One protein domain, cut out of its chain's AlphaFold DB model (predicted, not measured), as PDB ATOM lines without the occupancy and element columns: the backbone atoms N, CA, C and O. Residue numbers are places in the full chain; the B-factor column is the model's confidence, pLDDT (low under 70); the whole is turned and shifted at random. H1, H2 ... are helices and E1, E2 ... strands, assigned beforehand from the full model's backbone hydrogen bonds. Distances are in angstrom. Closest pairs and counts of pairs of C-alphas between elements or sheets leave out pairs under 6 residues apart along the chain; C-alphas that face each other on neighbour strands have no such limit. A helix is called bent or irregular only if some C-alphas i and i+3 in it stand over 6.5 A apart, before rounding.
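This is residues 170 to 304 of the 375 residues of an uncharacterized protein of Nippostrongylus brasiliensis (UniProt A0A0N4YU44). A strongly twisted, curled sheet of four strands has helix H1 packed along one face and the long helix H4 running beside its edge strand E1 and packing on H1. H2 packs on the inner strand E3, away from H1 and H4, and H3 lies farther out, only grazing the sheet; residues 248 to 255, of which 253 to 255 belong to H3, stick out. The printed part has 135 residues, with four named helices and four named strands in the order E1 H1 E2 E3 H2 H3 E4 H4. The sheet's order is E1 E4 E3 E2, antiparallel throughout, and the class is mixed, helices and strands. The whole is compact, with a radius of gyration of the C-alphas of 15.5 A, and spans 45 by 38 by 27 A.

E1, residues 170 to 176, is an edge strand, antiparallel to the inner strand E4, residues 266 to 273, at 162 degrees; N 173 and O 269 are 2.9 A apart, within hydrogen-bond range. E4 is antiparallel to E3, residues 224 to 230, at 154 degrees, with N 228 and O 270 at 2.8 A. E3 forms a hairpin with the other edge strand, E2, residues 214 to 218, with N 215 and O 227 at 2.9 A. H1, residues 193 to 206, is on the sheet at a height of 9.1 A, only just over E4 alone, with 8 of its C-alphas there and 2 each on E3 and E2; it runs along the strands, at 13 degrees to E4 on the local plane. H4, residues 279 to 304, is on the sheet, only just at its level, with a height of 3.8 A. H1 touches residues 289 to 296 of H4 at a steep tilt of 43 degrees, opposite ways; their closest C-alphas, Leu 199 and Leu 289, are 6.2 A apart. H2, residues 233 to 242, is on the sheet over E3, at a height of 9.6 A. H3, residues 253 to 262, only grazes the sheet with residues 259 to 262. H2 and H3 are close but not clearly touching; their closest C-alphas, Pro 233 and Ile 260, are 6.1 A apart. Every O i to N i+4 pair is within hydrogen-bond range in H2, against 8 of 10 in H1, 4 of 6 in H3 and 20 of 22 in H4.

E1 begins at C-alpha 170 (269.597, 225.015, 249.473) and measures 20.1 A. H1 measures 19.3 A and is irregular, with C-alphas 202 and 205 7.5 A apart. E2 measures 13.9 A, E3 20.2 A, H2 14.1 A, H3 14.8 A and E4 22.4 A. H4 measures 36.0 A and ends at C-alpha 304 (298.636, 249.279, 240.575).

The two C-alphas farthest apart, those of Arg 250 and Asp 303, are 48.9 A apart. The printed part has no cut. The link from E1 to H1, 16 residues, is long. The mean pLDDT of the printed part is 83.6; residues 185 to 188 and 242 to 255 are under 70.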
ATOM      1  N   GLN A 170     268.870 226.182 248.973       90.69
ATOM      2  CA  GLN A 170     269.597 225.015 249.473       90.69
ATOM      3  C   GLN A 170     270.940 225.405 250.092       90.69
ATOM      4  O   GLN A 170     271.324 224.886 251.140       90.69
ATOM      5  N   LYS A 171     271.665 226.350 249.475       92.00
ATOM      6  CA  LYS A 171     273.009 226.747 249.926       92.00
ATOM      7  C   LYS A 171     273.290 228.231 249.688       92.00
ATOM      8  O   LYS A 171     272.813 228.828 248.728       92.00
ATOM      9  N   LYS A 172     274.100 228.818 250.574       93.50
ATOM     10  CA  LYS A 172     274.672 230.166 250.451       93.50
ATOM     11  C   LYS A 172     276.191 230.040 250.337       93.50
ATOM     12  O   LYS A 172     276.817 229.575 251.290       93.50
ATOM     13  N   LEU A 173     276.764 230.453 249.211       94.19
ATOM     14  CA  LEU A 173     278.212 230.510 249.000       94.19
ATOM     15  C   LEU A 173     278.655 231.975 249.034       94.19
ATOM     16  O   LEU A 173     278.126 232.801 248.292       94.19
ATOM     17  N   TRP A 174     279.575 232.308 249.935       94.44
ATOM     18  CA  TRP A 174     280.036 233.680 250.152       94.44
ATOM     19  C   TRP A 174     281.454 233.840 249.626       94.44
ATOM     20  O   TRP A 174     282.332 233.074 250.011       94.44
ATOM     21  N   PHE A 175     281.661 234.859 248.800       94.50
ATOM     22  CA  PHE A 175     282.953 235.169 248.204       94.50
ATOM     23  C   PHE A 175     283.436 236.528 248.684       94.50
ATOM     24  O   PHE A 175     282.797 237.546 248.403       94.50
ATOM     25  N   GLU A 176     284.561 236.556 249.395       91.75
ATOM     26  CA  GLU A 176     285.157 237.804 249.858       91.75
ATOM     27  C   GLU A 176     285.824 238.538 248.691       91.75
ATOM     28  O   GLU A 176     286.709 238.015 248.016       91.75
ATOM     29  N   VAL A 177     285.411 239.783 248.454       92.69
ATOM     30  CA  VAL A 177     286.024 240.650 247.446       92.69
ATOM     31  C   VAL A 177     287.134 241.442 248.109       92.69
ATOM     32  O   VAL A 177     286.871 242.223 249.024       92.69
ATOM     33  N   HIS A 178     288.364 241.292 247.631       90.38
ATOM     34  CA  HIS A 178     289.518 242.001 248.174       90.38
ATOM     35  C   HIS A 178     289.324 243.537 248.135       90.38
ATOM     36  O   HIS A 178     288.821 244.048 247.130       90.38
ATOM     37  N   PRO A 179     289.734 244.315 249.165       88.19
ATOM     38  CA  PRO A 179     289.558 245.774 249.203       88.19
ATOM     39  C   PRO A 179     290.045 246.527 247.959       88.19
ATOM     40  O   PRO A 179     289.427 247.510 247.568       88.19
ATOM     41  N   ARG A 180     291.100 246.040 247.294       85.81
ATOM     42  CA  ARG A 180     291.624 246.612 246.036       85.81
ATOM     43  C   ARG A 180     290.664 246.528 244.853       85.81
ATOM     44  O   ARG A 180     290.754 247.355 243.958       85.81
ATOM     45  N   LEU A 181     289.761 245.552 244.851       87.38
ATOM     46  CA  LEU A 181     288.714 245.420 243.837       87.38
ATOM     47  C   LEU A 181     287.443 246.193 244.217       87.38
ATOM     48  O   LEU A 181     286.482 246.208 243.448       87.38
ATOM     49  N   ARG A 182     287.396 246.819 245.400       88.81
ATOM     50  CA  ARG A 182     286.227 247.576 245.848       88.81
ATOM     51  C   ARG A 182     286.300 249.001 245.321       88.81
ATOM     52  O   ARG A 182     287.301 249.691 245.497       88.81
ATOM     53  N   LEU A 183     285.217 249.455 244.697       83.12
ATOM     54  CA  LEU A 183     285.145 250.820 244.186       83.12
ATOM     55  C   LEU A 183     284.992 251.838 245.334       83.12
ATOM     56  O   LEU A 183     284.317 251.544 246.330       83.12
ATOM     57  N   PRO A 184     285.572 253.049 245.208       76.31
ATOM     58  CA  PRO A 184     285.389 254.114 246.185       76.31
ATOM     59  C   PRO A 184     283.913 254.475 246.369       76.31
ATOM     60  O   PRO A 184     283.138 254.548 245.408       76.31
ATOM     61  N   ARG A 185     283.525 254.759 247.617       65.44
ATOM     62  CA  ARG A 185     282.175 255.245 247.929       65.44
ATOM     63  C   ARG A 185     281.960 256.590 247.225       65.44
ATOM     64  O   ARG A 185     282.725 257.517 247.454       65.44
ATOM     65  N   GLY A 186     280.932 256.677 246.377       63.12
ATOM     66  CA  GLY A 186     280.587 257.892 245.622       63.12
ATOM     67  C   GLY A 186     280.716 257.779 244.099       63.12
ATOM     68  O   GLY A 186     280.246 258.662 243.395       63.12
ATOM     69  N   SER A 187     281.258 256.677 243.564       63.16
ATOM     70  CA  SER A 187     281.388 256.457 242.110       63.16
ATOM     71  C   SER A 187     280.053 256.193 241.374       63.16
ATOM     72  O   SER A 187     280.069 255.904 240.180       63.16
ATOM     73  N   GLY A 188     278.906 256.190 242.065       67.50
ATOM     74  CA  GLY A 188     277.594 255.828 241.500       67.50
ATOM     75  C   GLY A 188     277.419 254.343 241.135       67.50
ATOM     76  O   GLY A 188     276.304 253.913 240.863       67.50
ATOM     77  N   ARG A 189     278.496 253.544 241.161       76.19
ATOM     78  CA  ARG A 189     278.482 252.087 240.963       76.19
ATOM     79  C   ARG A 189     278.567 251.334 242.286       76.19
ATOM     80  O   ARG A 189     279.089 251.851 243.273       76.19
ATOM     81  N   ASP A 190     278.066 250.100 242.273       81.88
ATOM     82  CA  ASP A 190     278.148 249.178 243.405       81.88
ATOM     83  C   ASP A 190     279.616 248.948 243.806       81.88
ATOM     84  O   ASP A 190     280.477 248.702 242.959       81.88
ATOM     85  N   MET A 191     279.901 249.017 245.108       85.44
ATOM     86  CA  MET A 191     281.236 248.822 245.676       85.44
ATOM     87  C   MET A 191     281.834 247.474 245.268       85.44
ATOM     88  O   MET A 191     283.040 247.383 245.052       85.44
ATOM     89  N   LEU A 192     280.996 246.442 245.148       89.38
ATOM     90  CA  LEU A 192     281.412 245.082 244.815       89.38
ATOM     91  C   LEU A 192     281.359 244.788 243.309       89.38
ATOM     92  O   LEU A 192     281.555 243.637 242.920       89.38
ATOM     93  N   ALA A 193     281.107 245.790 242.456       87.25
ATOM     94  CA  ALA A 193     280.875 245.590 241.025       87.25
ATOM     95  C   ALA A 193     282.015 244.830 240.331       87.25
ATOM     96  O   ALA A 193     281.743 243.843 239.664       87.25
ATOM     97  N   VAL A 194     283.278 245.215 240.554       89.81
ATOM     98  CA  VAL A 194     284.438 244.584 239.892       89.81
ATOM     99  C   VAL A 194     284.569 243.107 240.273       89.81
ATOM    100  O   VAL A 194     284.754 242.252 239.409       89.81
ATOM    101  N   GLY A 195     284.432 242.790 241.565       89.31
ATOM    102  CA  GLY A 195     284.439 241.404 242.036       89.31
ATOM    103  C   GLY A 195     283.240 240.616 241.506       89.31
ATOM    104  O   GLY A 195     283.383 239.483 241.057       89.31
ATOM    105  N   CYS A 196     282.057 241.231 241.490       91.19
ATOM    106  CA  CYS A 196     280.854 240.609 240.953       91.19
ATOM    107  C   CYS A 196     280.976 240.332 239.447       91.19
ATOM    108  O   CYS A 196     280.634 239.239 239.009       91.19
ATOM    109  N   ASP A 197     281.525 241.258 238.662       91.38
ATOM    110  CA  ASP A 197     281.749 241.090 237.225       91.38
ATOM    111  C   ASP A 197     282.750 239.967 236.934       91.38
ATOM    112  O   ASP A 197     282.511 239.145 236.050       91.38
ATOM    113  N   ALA A 198     283.818 239.845 237.727       91.00
ATOM    114  CA  ALA A 198     284.753 238.725 237.618       91.00
ATOM    115  C   ALA A 198     284.062 237.360 237.822       91.00
ATOM    116  O   ALA A 198     284.352 236.397 237.097       91.00
ATOM    117  N   LEU A 199     283.120 237.287 238.769       92.88
ATOM    118  CA  LEU A 199     282.293 236.101 238.990       92.88
ATOM    119  C   LEU A 199     281.313 235.873 237.831       92.88
ATOM    120  O   LEU A 199     281.225 234.749 237.336       92.88
ATOM    121  N   ARG A 200     280.633 236.923 237.344       91.38
ATOM    122  CA  ARG A 200     279.721 236.840 236.187       91.38
ATOM    123  C   ARG A 200     280.418 236.249 234.970       91.38
ATOM    124  O   ARG A 200     279.909 235.295 234.399       91.38
ATOM    125  N   MET A 201     281.605 236.754 234.632       89.50
ATOM    126  CA  MET A 201     282.389 236.267 233.494       89.50
ATOM    127  C   MET A 201     282.749 234.782 233.608       89.50
ATOM    128  O   MET A 201     282.816 234.085 232.601       89.50
ATOM    129  N   SER A 202     282.984 234.287 234.825       89.88
ATOM    130  CA  SER A 202     283.300 232.869 235.053       89.88
ATOM    131  C   SER A 202     282.065 231.979 234.966       89.88
ATOM    132  O   SER A 202     282.159 230.820 234.572       89.88
ATOM    133  N   LEU A 203     280.902 232.536 235.306       89.50
ATOM    134  CA  LEU A 203     279.612 231.860 235.247       89.50
ATOM    135  C   LEU A 203     278.891 232.037 233.902       89.50
ATOM    136  O   LEU A 203     277.809 231.485 233.727       89.50
ATOM    137  N   GLU A 204     279.475 232.761 232.945       88.06
ATOM    138  CA  GLU A 204     278.839 233.133 231.672       88.06
ATOM    139  C   GLU A 204     278.292 231.923 230.902       88.06
ATOM    140  O   GLU A 204     277.192 231.965 230.358       88.06
ATOM    141  N   ARG A 205     279.012 230.794 230.923       85.94
ATOM    142  CA  ARG A 205     278.577 229.548 230.262       85.94
ATOM    143  C   ARG A 205     277.289 228.964 230.847       85.94
ATOM    144  O   ARG A 205     276.595 228.226 230.159       85.94
ATOM    145  N   PHE A 206     276.982 229.295 232.093       87.12
ATOM    146  CA  PHE A 206     275.800 228.840 232.818       87.12
ATOM    147  C   PHE A 206     274.696 229.903 232.844       87.12
ATOM    148  O   PHE A 206     273.644 229.674 233.439       87.12
ATOM    149  N   ALA A 207     274.930 231.081 232.258       86.75
ATOM    150  CA  ALA A 207     274.056 232.236 232.386       86.75
ATOM    151  C   ALA A 207     272.764 232.085 231.581       86.75
ATOM    152  O   ALA A 207     272.754 231.689 230.413       86.75
ATOM    153  N   ILE A 208     271.652 232.485 232.196       83.69
ATOM    154  CA  ILE A 208     270.370 232.569 231.505       83.69
ATOM    155  C   ILE A 208     270.246 233.947 230.852       83.69
ATOM    156  O   ILE A 208     270.181 234.969 231.529       83.69
ATOM    157  N   ARG A 209     270.136 233.988 229.522       79.75
ATOM    158  CA  ARG A 209     270.146 235.249 228.753       79.75
ATOM    159  C   ARG A 209     269.002 236.211 229.084       79.75
ATOM    160  O   ARG A 209     269.161 237.418 228.956       79.75
ATOM    161  N   ASN A 210     267.847 235.693 229.499       75.88
ATOM    162  CA  ASN A 210     266.659 236.504 229.777       75.88
ATOM    163  C   ASN A 210     266.556 236.973 231.239       75.88
ATOM    164  O   ASN A 210     265.609 237.689 231.576       75.88
ATOM    165  N   ARG A 211     267.480 236.560 232.121       77.88
ATOM    166  CA  ARG A 211     267.468 236.928 233.542       77.88
ATOM    167  C   ARG A 211     268.873 237.249 234.040       77.88
ATOM    168  O   ARG A 211     269.690 236.338 234.165       77.88
ATOM    169  N   PRO A 212     269.154 238.514 234.398       82.88
ATOM    170  CA  PRO A 212     270.472 238.886 234.883       82.88
ATOM    171  C   PRO A 212     270.796 238.151 236.185       82.88
ATOM    172  O   PRO A 212     269.901 237.840 236.980       82.88
ATOM    173  N   ASN A 213     272.087 237.906 236.411       88.12
ATOM    174  CA  ASN A 213     272.610 237.279 237.627       88.12
ATOM    175  C   ASN A 213     271.967 235.923 237.953       88.12
ATOM    176  O   ASN A 213     271.929 235.558 239.123       88.12
ATOM    177  N   THR A 214     271.426 235.211 236.961       89.06
ATOM    178  CA  THR A 214     270.815 233.892 237.145       89.06
ATOM    179  C   THR A 214     271.545 232.874 236.280       89.06
ATOM    180  O   THR A 214     271.780 233.116 235.097       89.06
ATOM    181  N   TYR A 215     271.883 231.737 236.881       90.56
ATOM    182  CA  TYR A 215     272.705 230.689 236.282       90.56
ATOM    183  C   TYR A 215     272.071 229.322 236.518       90.56
ATOM    184  O   TYR A 215     271.454 229.127 237.561       90.56
ATOM    185  N   VAL A 216     272.213 228.376 235.591       89.75
ATOM    186  CA  VAL A 216     271.705 227.000 235.745       89.75
ATOM    187  C   VAL A 216     272.834 226.017 235.511       89.75
ATOM    188  O   VAL A 216     273.571 226.135 234.534       89.75
ATOM    189  N   VAL A 217     272.952 225.045 236.409       87.69
ATOM    190  CA  VAL A 217     273.935 223.969 236.335       87.69
ATOM    191  C   VAL A 217     273.213 222.639 236.508       87.69
ATOM    192  O   VAL A 217     272.312 222.509 237.338       87.69
ATOM    193  N   ARG A 218     273.622 221.662 235.701       86.94
ATOM    194  CA  ARG A 218     273.293 220.252 235.879       86.94
ATOM    195  C   ARG A 218     274.563 219.555 236.358       86.94
ATOM    196  O   ARG A 218     275.552 219.589 235.631       86.94
ATOM    197  N   GLU A 219     274.528 219.005 237.564       84.00
ATOM    198  CA  GLU A 219     275.622 218.203 238.124       84.00
ATOM    199  C   GLU A 219     275.653 216.811 237.461       84.00
ATOM    200  O   GLU A 219     274.670 216.389 236.834       84.00
ATOM    201  N   SER A 220     276.775 216.091 237.559       83.88
ATOM    202  CA  SER A 220     276.943 214.781 236.896       83.88
ATOM    203  C   SER A 220     275.976 213.704 237.396       83.88
ATOM    204  O   SER A 220     275.697 212.741 236.685       83.88
ATOM    205  N   ASP A 221     275.438 213.871 238.603       81.06
ATOM    206  CA  ASP A 221     274.403 213.019 239.196       81.06
ATOM    207  C   ASP A 221     272.997 213.260 238.598       81.06
ATOM    208  O   ASP A 221     272.030 212.599 238.976       81.06
ATOM    209  N   GLY A 222     272.876 214.202 237.656       79.81
ATOM    210  CA  GLY A 222     271.630 214.578 237.001       79.81
ATOM    211  C   GLY A 222     270.832 215.649 237.745       79.81
ATOM    212  O   GLY A 222     269.823 216.117 237.204       79.81
ATOM    213  N   ASN A 223     271.274 216.086 238.933       84.00
ATOM    214  CA  ASN A 223     270.602 217.130 239.697       84.00
ATOM    215  C   ASN A 223     270.738 218.485 238.999       84.00
ATOM    216  O   ASN A 223     271.825 218.932 238.634       84.00
ATOM    217  N   VAL A 224     269.606 219.171 238.830       85.50
ATOM    218  CA  VAL A 224     269.554 220.511 238.240       85.50
ATOM    219  C   VAL A 224     269.324 221.531 239.343       85.50
ATOM    220  O   VAL A 224     268.300 221.508 240.030       85.50
ATOM    221  N   SER A 225     270.266 222.459 239.472       89.38
ATOM    222  CA  SER A 225     270.203 223.575 240.411       89.38
ATOM    223  C   SER A 225     270.372 224.892 239.663       89.38
ATOM    224  O   SER A 225     271.087 224.981 238.663       89.38
ATOM    225  N   TYR A 226     269.729 225.947 240.154       91.44
ATOM    226  CA  TYR A 226     269.958 227.298 239.657       91.44
ATOM    227  C   TYR A 226     270.546 228.181 240.743       91.44
ATOM    228  O   TYR A 226     270.306 228.003 241.934       91.44
ATOM    229  N   MET A 227     271.333 229.158 240.325       93.50
ATOM    230  CA  MET A 227     272.094 230.017 241.213       93.50
ATOM    231  C   MET A 227     271.829 231.476 240.889       93.50
ATOM    232  O   MET A 227     271.625 231.833 239.727       93.50
ATOM    233  N   GLN A 228     271.848 232.323 241.912       92.38
ATOM    234  CA  GLN A 228     271.716 233.764 241.748       92.38
ATOM    235  C   GLN A 228     272.807 234.528 242.483       92.38
ATOM    236  O   GLN A 228     273.088 234.254 243.650       92.38
ATOM    237  N   LEU A 229     273.409 235.496 241.789       94.06
ATOM    238  CA  LEU A 229     274.400 236.400 242.367       94.06
ATOM    239  C   LEU A 229     273.728 237.621 242.997       94.06
ATOM    240  O   LEU A 229     272.910 238.296 242.366       94.06
ATOM    241  N   HIS A 230     274.138 237.935 244.221       93.19
ATOM    242  CA  HIS A 230     273.650 239.062 245.005       93.19
ATOM    243  C   HIS A 230     274.818 239.848 245.598       93.19
ATOM    244  O   HIS A 230     275.684 239.289 246.272       93.19
ATOM    245  N   THR A 231     274.815 241.157 245.376       90.88
ATOM    246  CA  THR A 231     275.795 242.094 245.947       90.88
ATOM    247  C   THR A 231     275.228 242.894 247.115       90.88
ATOM    248  O   THR A 231     275.983 243.454 247.900       90.88
ATOM    249  N   SER A 232     273.901 242.918 247.269       89.88
ATOM    250  CA  SER A 232     273.220 243.637 248.343       89.88
ATOM    251  C   SER A 232     272.148 242.773 249.016       89.88
ATOM    252  O   SER A 232     271.532 241.920 248.359       89.88
ATOM    253  N   PRO A 233     271.850 243.023 250.306       88.81
ATOM    254  CA  PRO A 233     270.790 242.310 251.017       88.81
ATOM    255  C   PRO A 233     269.412 242.558 250.392       88.81
ATOM    256  O   PRO A 233     268.546 241.689 250.435       88.81
ATOM    257  N   GLU A 234     269.206 243.715 249.764       87.31
ATOM    258  CA  GLU A 234     267.960 244.073 249.082       87.31
ATOM    259  C   GLU A 234     267.680 243.137 247.906       87.31
ATOM    260  O   GLU A 234     266.581 242.590 247.800       87.31
ATOM    261  N   THR A 235     268.687 242.892 247.058       88.50
ATOM    262  CA  THR A 235     268.546 241.978 245.912       88.50
ATOM    263  C   THR A 235     268.309 240.539 246.359       88.50
ATOM    264  O   THR A 235     267.507 239.827 245.751       88.50
ATOM    265  N   PHE A 236     268.953 240.120 247.450       89.44
ATOM    266  CA  PHE A 236     268.772 238.791 248.025       89.44
ATOM    267  C   PHE A 236     267.366 238.619 248.622       89.44
ATOM    268  O   PHE A 236     266.641 237.689 248.269       89.44
ATOM    269  N   ASN A 237     266.919 239.570 249.444       86.06
ATOM    270  CA  ASN A 237     265.584 239.559 250.041       86.06
ATOM    271  C   ASN A 237     264.471 239.651 248.985       86.06
ATOM    272  O   ASN A 237     263.421 239.020 249.132       86.06
ATOM    273  N   ALA A 238     264.689 240.406 247.905       83.38
ATOM    274  CA  ALA A 238     263.773 240.455 246.770       83.38
ATOM    275  C   ALA A 238     263.651 239.089 246.075       83.38
ATOM    276  O   ALA A 238     262.539 238.683 245.732       83.38
ATOM    277  N   SER A 239     264.759 238.353 245.925       82.88
ATOM    278  CA  SER A 239     264.742 236.988 245.387       82.88
ATOM    279  C   SER A 239     263.950 236.026 246.281       82.88
ATOM    280  O   SER A 239     263.054 235.335 245.795       82.88
ATOM    281  N   LEU A 240     264.168 236.058 247.602       80.69
ATOM    282  CA  LEU A 240     263.427 235.209 248.546       80.69
ATOM    283  C   LEU A 240     261.909 235.446 248.490       80.69
ATOM    284  O   LEU A 240     261.131 234.490 248.452       80.69
ATOM    285  N   LYS A 241     261.485 236.717 248.432       74.75
ATOM    286  CA  LYS A 241     260.066 237.092 248.290       74.75
ATOM    287  C   LYS A 241     259.482 236.611 246.963       74.75
ATOM    288  O   LYS A 241     258.366 236.095 246.936       74.75
ATOM    289  N   ARG A 242     260.235 236.758 245.866       69.69
ATOM    290  CA  ARG A 242     259.817 236.331 244.523       69.69
ATOM    291  C   ARG A 242     259.637 234.817 244.431       69.69
ATOM    292  O   ARG A 242     258.690 234.365 243.794       69.69
ATOM    293  N   ASN A 243     260.473 234.056 245.132       63.50
ATOM    294  CA  ASN A 243     260.436 232.594 245.141       63.50
ATOM    295  C   ASN A 243     259.385 232.020 246.118       63.50
ATOM    296  O   ASN A 243     259.396 230.821 246.376       63.50
ATOM    297  N   ARG A 244     258.478 232.848 246.678       62.28
ATOM    298  CA  ARG A 244     257.419 232.452 247.641       62.28
ATOM    299  C   ARG A 244     257.934 231.642 248.840       62.28
ATOM    300  O   ARG A 244     257.193 230.880 249.460       62.28
ATOM    301  N   MET A 245     259.198 231.835 249.204       56.94
ATOM    302  CA  MET A 245     259.781 231.244 250.398       56.94
ATOM    303  C   MET A 245     259.233 232.003 251.606       56.94
ATOM    304  O   MET A 245     259.653 233.125 251.891       56.94
ATOM    305  N   ASN A 246     258.255 231.417 252.303       43.25
ATOM    306  CA  ASN A 246     257.760 231.946 253.572       43.25
ATOM    307  C   ASN A 246     258.879 231.859 254.614       43.25
ATOM    308  O   ASN A 246     259.021 230.861 255.321       43.25
ATOM    309  N   VAL A 247     259.676 232.918 254.713       49.78
ATOM    310  CA  VAL A 247     260.620 233.105 255.809       49.78
ATOM    311  C   VAL A 247     259.797 233.171 257.096       49.78
ATOM    312  O   VAL A 247     259.001 234.094 257.302       49.78
ATOM    313  N   LYS A 248     259.918 232.147 257.948       45.94
ATOM    314  CA  LYS A 248     259.277 232.107 259.266       45.94
ATOM    315  C   LYS A 248     259.873 233.237 260.114       45.94
ATOM    316  O   LYS A 248     260.839 233.029 260.836       45.94
ATOM    317  N   LYS A 249     259.245 234.418 260.065       47.31
ATOM    318  CA  LYS A 249     259.601 235.707 260.707       47.31
ATOM    319  C   LYS A 249     259.953 235.693 262.209       47.31
ATOM    320  O   LYS A 249     260.188 236.750 262.784       47.31
ATOM    321  N   ARG A 250     259.948 234.551 262.900       43.66
ATOM    322  CA  ARG A 250     259.911 234.499 264.369       43.66
ATOM    323  C   ARG A 250     261.272 234.381 265.075       43.66
ATOM    324  O   ARG A 250     261.267 234.415 266.299       43.66
ATOM    325  N   LYS A 251     262.419 234.273 264.378       44.59
ATOM    326  CA  LYS A 251     263.731 234.046 265.046       44.59
ATOM    327  C   LYS A 251     264.980 234.735 264.447       44.59
ATOM    328  O   LYS A 251     266.090 234.324 264.768       44.59
ATOM    329  N   GLU A 252     264.852 235.773 263.612       52.84
ATOM    330  CA  GLU A 252     265.937 236.136 262.666       52.84
ATOM    331  C   GLU A 252     266.586 237.527 262.791       52.84
ATOM    332  O   GLU A 252     267.570 237.780 262.102       52.84
ATOM    333  N   ALA A 253     266.166 238.407 263.707       55.06
ATOM    334  CA  ALA A 253     266.747 239.762 263.802       55.06
ATOM    335  C   ALA A 253     268.271 239.786 264.077       55.06
ATOM    336  O   ALA A 253     268.956 240.763 263.774       55.06
ATOM    337  N   LYS A 254     268.819 238.710 264.661       56.16
ATOM    338  CA  LYS A 254     270.259 238.564 264.921       56.16
ATOM    339  C   LYS A 254     271.019 238.021 263.703       56.16
ATOM    340  O   LYS A 254     272.127 238.478 263.448       56.16
ATOM    341  N   SER A 255     270.419 237.107 262.939       63.09
ATOM    342  CA  SER A 255     271.013 236.548 261.714       63.09
ATOM    343  C   SER A 255     270.988 237.549 260.560       63.09
ATOM    344  O   SER A 255     271.961 237.656 259.824       63.09
ATOM    345  N   GLU A 256     269.930 238.354 260.459       70.19
ATOM    346  CA  GLU A 256     269.794 239.384 259.425       70.19
ATOM    347  C   GLU A 256     270.889 240.456 259.538       70.19
ATOM    348  O   GLU A 256     271.516 240.812 258.542       70.19
ATOM    349  N   LYS A 257     271.226 240.894 260.761       75.00
ATOM    350  CA  LYS A 257     272.349 241.823 260.987       75.00
ATOM    351  C   LYS A 257     273.695 241.250 260.542       75.00
ATOM    352  O   LYS A 257     274.507 241.978 259.981       75.00
ATOM    353  N   VAL A 258     273.935 239.957 260.771       81.69
ATOM    354  CA  VAL A 258     275.182 239.291 260.355       81.69
ATOM    355  C   VAL A 258     275.272 239.203 258.832       81.69
ATOM    356  O   VAL A 258     276.342 239.431 258.271       81.69
ATOM    357  N   GLU A 259     274.165 238.914 258.148       79.81
ATOM    358  CA  GLU A 259     274.138 238.867 256.682       79.81
ATOM    359  C   GLU A 259     274.351 240.255 256.066       79.81
ATOM    360  O   GLU A 259     275.147 240.387 255.138       79.81
ATOM    361  N   ILE A 260     273.737 241.299 256.632       84.19
ATOM    362  CA  ILE A 260     273.952 242.692 256.205       84.19
ATOM    363  C   ILE A 260     275.428 243.093 256.334       84.19
ATOM    364  O   ILE A 260     275.974 243.722 255.428       84.19
ATOM    365  N   GLU A 261     276.097 242.715 257.426       86.25
ATOM    366  CA  GLU A 261     277.533 242.976 257.591       86.25
ATOM    367  C   GLU A 261     278.379 242.233 256.550       86.25
ATOM    368  O   GLU A 261     279.318 242.810 256.002       86.25
ATOM    369  N   ARG A 262     278.028 240.985 256.208       87.44
ATOM    370  CA  ARG A 262     278.755 240.215 255.186       87.44
ATOM    371  C   ARG A 262     278.695 240.866 253.809       87.44
ATOM    372  O   ARG A 262     279.725 240.904 253.137       87.44
ATOM    373  N   PHE A 263     277.558 241.440 253.418       88.88
ATOM    374  CA  PHE A 263     277.407 242.139 252.135       88.88
ATOM    375  C   PHE A 263     278.283 243.395 251.987       88.88
ATOM    376  O   PHE A 263     278.399 243.930 250.891       88.88
ATOM    377  N   LYS A 264     278.949 243.874 253.047       87.88
ATOM    378  CA  LYS A 264     279.916 244.983 252.926       87.88
ATOM    379  C   LYS A 264     281.216 244.574 252.235       87.88
ATOM    380  O   LYS A 264     281.922 245.430 251.704       87.88
ATOM    381  N   SER A 265     281.567 243.292 252.295       89.31
ATOM    382  CA  SER A 265     282.828 242.758 251.770       89.31
ATOM    383  C   SER A 265     282.659 241.523 250.896       89.31
ATOM    384  O   SER A 265     283.602 241.174 250.189       89.31
ATOM    385  N   ASN A 266     281.494 240.875 250.924       93.12
ATOM    386  CA  ASN A 266     281.261 239.601 250.261       93.12
ATOM    387  C   ASN A 266     280.138 239.684 249.231       93.12
ATOM    388  O   ASN A 266     279.096 240.293 249.475       93.12
ATOM    389  N   VAL A 267     280.329 238.976 248.122       93.88
ATOM    390  CA  VAL A 267     279.278 238.670 247.149       93.88
ATOM    391  C   VAL A 267     278.673 237.313 247.504       93.88
ATOM    392  O   VAL A 267     279.394 236.368 247.829       93.88
ATOM    393  N   LEU A 268     277.347 237.210 247.452       95.06
ATOM    394  CA  LEU A 268     276.617 235.973 247.715       95.06
ATOM    395  C   LEU A 268     276.228 235.296 246.401       95.06
ATOM    396  O   LEU A 268     275.565 235.903 245.563       95.06
ATOM    397  N   LEU A 269     276.552 234.013 246.271       95.69
ATOM    398  CA  LEU A 269     275.954 233.103 245.301       95.69
ATOM    399  C   LEU A 269     274.945 232.209 246.035       95.69
ATOM    400  O   LEU A 269     275.306 231.331 246.823       95.69
ATOM    401  N   ALA A 270     273.663 232.480 245.818       93.88
ATOM    402  CA  ALA A 270     272.558 231.728 246.396       93.88
ATOM    403  C   ALA A 270     272.185 230.564 245.471       93.88
ATOM    404  O   ALA A 270     271.851 230.800 244.313       93.88
ATOM    405  N   VAL A 271     272.233 229.330 245.976       93.38
ATOM    406  CA  VAL A 271     271.939 228.103 245.221       93.38
ATOM    407  C   VAL A 271     270.556 227.586 245.598       93.38
ATOM    408  O   VAL A 271     270.268 227.348 246.774       93.38
ATOM    409  N   TYR A 272     269.716 227.393 244.592       90.19
ATOM    410  CA  TYR A 272     268.346 226.922 244.703       90.19
ATOM    411  C   TYR A 272     268.187 225.617 243.924       90.19
ATOM    412  O   TYR A 272     268.683 225.482 242.806       90.19
ATOM    413  N   GLY A 273     267.453 224.674 244.496       86.69
ATOM    414  CA  GLY A 273     267.261 223.358 243.898       86.69
ATOM    415  C   GLY A 273     266.222 222.551 244.659       86.69
ATOM    416  O   GLY A 273     265.806 222.931 245.757       86.69
ATOM    417  N   VAL A 274     265.776 221.449 244.064       84.06
ATOM    418  CA  VAL A 274     264.900 220.478 244.741       84.06
ATOM    419  C   VAL A 274     265.698 219.703 245.793       84.06
ATOM    420  O   VAL A 274     265.237 219.537 246.921       84.06
ATOM    421  N   SER A 275     266.922 219.321 245.432       84.44
ATOM    422  CA  SER A 275     267.887 218.608 246.270       84.44
ATOM    423  C   SER A 275     269.012 219.542 246.718       84.44
ATOM    424  O   SER A 275     269.231 220.600 246.123       84.44
ATOM    425  N   SER A 276     269.738 219.162 247.769       85.81
ATOM    426  CA  SER A 276     270.960 219.862 248.167       85.81
ATOM    427  C   SER A 276     272.031 219.743 247.073       85.81
ATOM    428  O   SER A 276     272.199 218.637 246.560       85.81
ATOM    429  N   PRO A 277     272.769 220.822 246.750       89.81
ATOM    430  CA  PRO A 277     273.827 220.774 245.741       89.81
ATOM    431  C   PRO A 277     274.952 219.820 246.154       89.81
ATOM    432  O   PRO A 277     275.309 219.757 247.337       89.81
ATOM    433  N   GLY A 278     275.515 219.120 245.175       88.81
ATOM    434  CA  GLY A 278     276.638 218.206 245.334       88.81
ATOM    435  C   GLY A 278     277.992 218.908 245.494       88.81
ATOM    436  O   GLY A 278     278.098 220.128 245.688       88.81
ATOM    437  N   GLN A 279     279.063 218.108 245.444       88.62
ATOM    438  CA  GLN A 279     280.444 218.593 245.579       88.62
ATOM    439  C   GLN A 279     280.902 219.426 244.377       88.62
ATOM    440  O   GLN A 279     281.746 220.308 244.534       88.62
ATOM    441  N   GLU A 280     280.326 219.214 243.191       89.19
ATOM    442  CA  GLU A 280     280.675 219.992 242.000       89.19
ATOM    443  C   GLU A 280     280.343 221.471 242.198       89.19
ATOM    444  O   GLU A 280     281.171 222.340 241.925       89.19
ATOM    445  N   ILE A 281     279.162 221.777 242.739       88.69
ATOM    446  CA  ILE A 281     278.782 223.159 243.045       88.69
ATOM    447  C   ILE A 281     279.453 223.647 244.337       88.69
ATOM    448  O   ILE A 281     279.946 224.777 244.388       88.69
ATOM    449  N   CYS A 282     279.460 222.829 245.396       88.81
ATOM    450  CA  CYS A 282     279.909 223.276 246.718       88.81
ATOM    451  C   CYS A 282     281.426 223.457 246.831       88.81
ATOM    452  O   CYS A 282     281.860 224.359 247.546       88.81
ATOM    453  N   GLU A 283     282.212 222.617 246.162       89.38
ATOM    454  CA  GLU A 283     283.671 222.595 246.275       89.38
ATOM    455  C   GLU A 283     284.303 223.049 244.959       89.38
ATOM    456  O   GLU A 283     284.936 224.100 244.915       89.38
ATOM    457  N   VAL A 284     284.059 222.336 243.854       90.81
ATOM    458  CA  VAL A 284     284.771 222.571 242.583       90.81
ATOM    459  C   VAL A 284     284.466 223.952 241.999       90.81
ATOM    460  O   VAL A 284     285.380 224.717 241.673       90.81
ATOM    461  N   LEU A 285     283.184 224.302 241.876       90.06
ATOM    462  CA  LEU A 285     282.763 225.605 241.371       90.06
ATOM    463  C   LEU A 285     283.152 226.718 242.345       90.06
ATOM    464  O   LEU A 285     283.660 227.749 241.908       90.06
ATOM    465  N   SER A 286     282.952 226.507 243.648       92.00
ATOM    466  CA  SER A 286     283.338 227.480 244.675       92.00
ATOM    467  C   SER A 286     284.835 227.807 244.606       92.00
ATOM    468  O   SER A 286     285.214 228.978 244.543       92.00
ATOM    469  N   ASP A 287     285.689 226.791 244.506       90.69
ATOM    470  CA  ASP A 287     287.135 226.958 244.372       90.69
ATOM    471  C   ASP A 287     287.520 227.644 243.061       90.69
ATOM    472  O   ASP A 287     288.418 228.486 243.040       90.69
ATOM    473  N   CYS A 288     286.851 227.314 241.955       92.12
ATOM    474  CA  CYS A 288     287.088 227.952 240.661       92.12
ATOM    475  C   CYS A 288     286.762 229.453 240.700       92.12
ATOM    476  O   CYS A 288     287.557 230.287 240.257       92.12
ATOM    477  N   LEU A 289     285.619 229.810 241.290       92.56
ATOM    478  CA  LEU A 289     285.190 231.197 241.456       92.56
ATOM    479  C   LEU A 289     286.118 231.978 242.391       92.56
ATOM    480  O   LEU A 289     286.486 233.111 242.075       92.56
ATOM    481  N   GLN A 290     286.562 231.365 243.491       92.38
ATOM    482  CA  GLN A 290     287.536 231.986 244.386       92.38
ATOM    483  C   GLN A 290     288.884 232.198 243.685       92.38
ATOM    484  O   GLN A 290     289.426 233.301 243.719       92.38
ATOM    485  N   LYS A 291     289.395 231.191 242.961       90.62
ATOM    486  CA  LYS A 291     290.632 231.310 242.168       90.62
ATOM    487  C   LYS A 291     290.540 232.418 241.125       90.62
ATOM    488  O   LYS A 291     291.516 233.138 240.917       90.62
ATOM    489  N   ARG A 292     289.376 232.602 240.490       92.25
ATOM    490  CA  ARG A 292     289.164 233.728 239.574       92.25
ATOM    491  C   ARG A 292     289.277 235.066 240.294       92.25
ATOM    492  O   ARG A 292     289.947 235.964 239.786       92.25
ATOM    493  N   LEU A 293     288.601 235.223 241.432       91.50
ATOM    494  CA  LEU A 293     288.664 236.461 242.211       91.50
ATOM    495  C   LEU A 293     290.094 236.772 242.645       91.50
ATOM    496  O   LEU A 293     290.534 237.919 242.530       91.50
ATOM    497  N   ASP A 294     290.837 235.753 243.067       90.69
ATOM    498  CA  ASP A 294     292.245 235.886 243.418       90.69
ATOM    499  C   ASP A 294     293.075 236.329 242.207       90.69
ATOM    500  O   ASP A 294     293.865 237.265 242.308       90.69
ATOM    501  N   GLN A 295     292.866 235.722 241.035       90.69
ATOM    502  CA  GLN A 295     293.581 236.083 239.810       90.69
ATOM    503  C   GLN A 295     293.337 237.546 239.412       90.69
ATOM    504  O   GLN A 295     294.280 238.262 239.073       90.69
ATOM    505  N   VAL A 296     292.087 238.011 239.481       90.81
ATOM    506  CA  VAL A 296     291.740 239.410 239.182       90.81
ATOM    507  C   VAL A 296     292.333 240.356 240.228       90.81
ATOM    508  O   VAL A 296     292.862 241.408 239.871       90.81
ATOM    509  N   THR A 297     292.315 239.967 241.506       90.56
ATOM    510  CA  THR A 297     292.949 240.729 242.595       90.56
ATOM    511  C   THR A 297     294.449 240.882 242.356       90.56
ATOM    512  O   THR A 297     294.979 241.990 242.446       90.56
ATOM    513  N   LEU A 298     295.127 239.789 242.003       89.56
ATOM    514  CA  LEU A 298     296.558 239.765 241.721       89.56
ATOM    515  C   LEU A 298     296.902 240.619 240.496       89.56
ATOM    516  O   LEU A 298     297.828 241.423 240.567       89.56
ATOM    517  N   SER A 299     296.132 240.514 239.409       88.50
ATOM    518  CA  SER A 299     296.317 241.359 238.222       88.50
ATOM    519  C   SER A 299     296.190 242.842 238.568       88.50
ATOM    520  O   SER A 299     297.047 243.641 238.203       88.50
ATOM    521  N   HIS A 300     295.158 243.212 239.333       87.06
ATOM    522  CA  HIS A 300     294.954 244.596 239.748       87.06
ATOM    523  C   HIS A 300     296.087 245.097 240.657       87.06
ATOM    524  O   HIS A 300     296.507 246.250 240.546       87.06
ATOM    525  N   LEU A 301     296.602 244.250 241.555       85.06
ATOM    526  CA  LEU A 301     297.761 244.572 242.392       85.06
ATOM    527  C   LEU A 301     299.012 244.832 241.550       85.06
ATOM    528  O   LEU A 301     299.659 245.859 241.752       85.06
ATOM    529  N   ILE A 302     299.314 243.956 240.586       85.62
ATOM    530  CA  ILE A 302     300.443 244.127 239.661       85.62
ATOM    531  C   ILE A 302     300.312 245.449 238.904       85.62
ATOM    532  O   ILE A 302     301.240 246.253 238.925       85.62
ATOM    533  N   ASP A 303     299.149 245.715 238.308       83.25
ATOM    534  CA  ASP A 303     298.915 246.941 237.541       83.25
ATOM    535  C   ASP A 303     299.059 248.197 238.403       83.25
ATOM    536  O   ASP A 303     299.612 249.206 237.962       83.25
ATOM    537  N   THR A 304     298.566 248.147 239.643       80.94
ATOM    538  CA  THR A 304     298.636 249.279 240.575       80.94
ATOM    539  C   THR A 304     300.083 249.566 240.979       80.94
ATOM    540  O   THR A 304     300.504 250.722 240.972       80.94
TER     541      THR A 304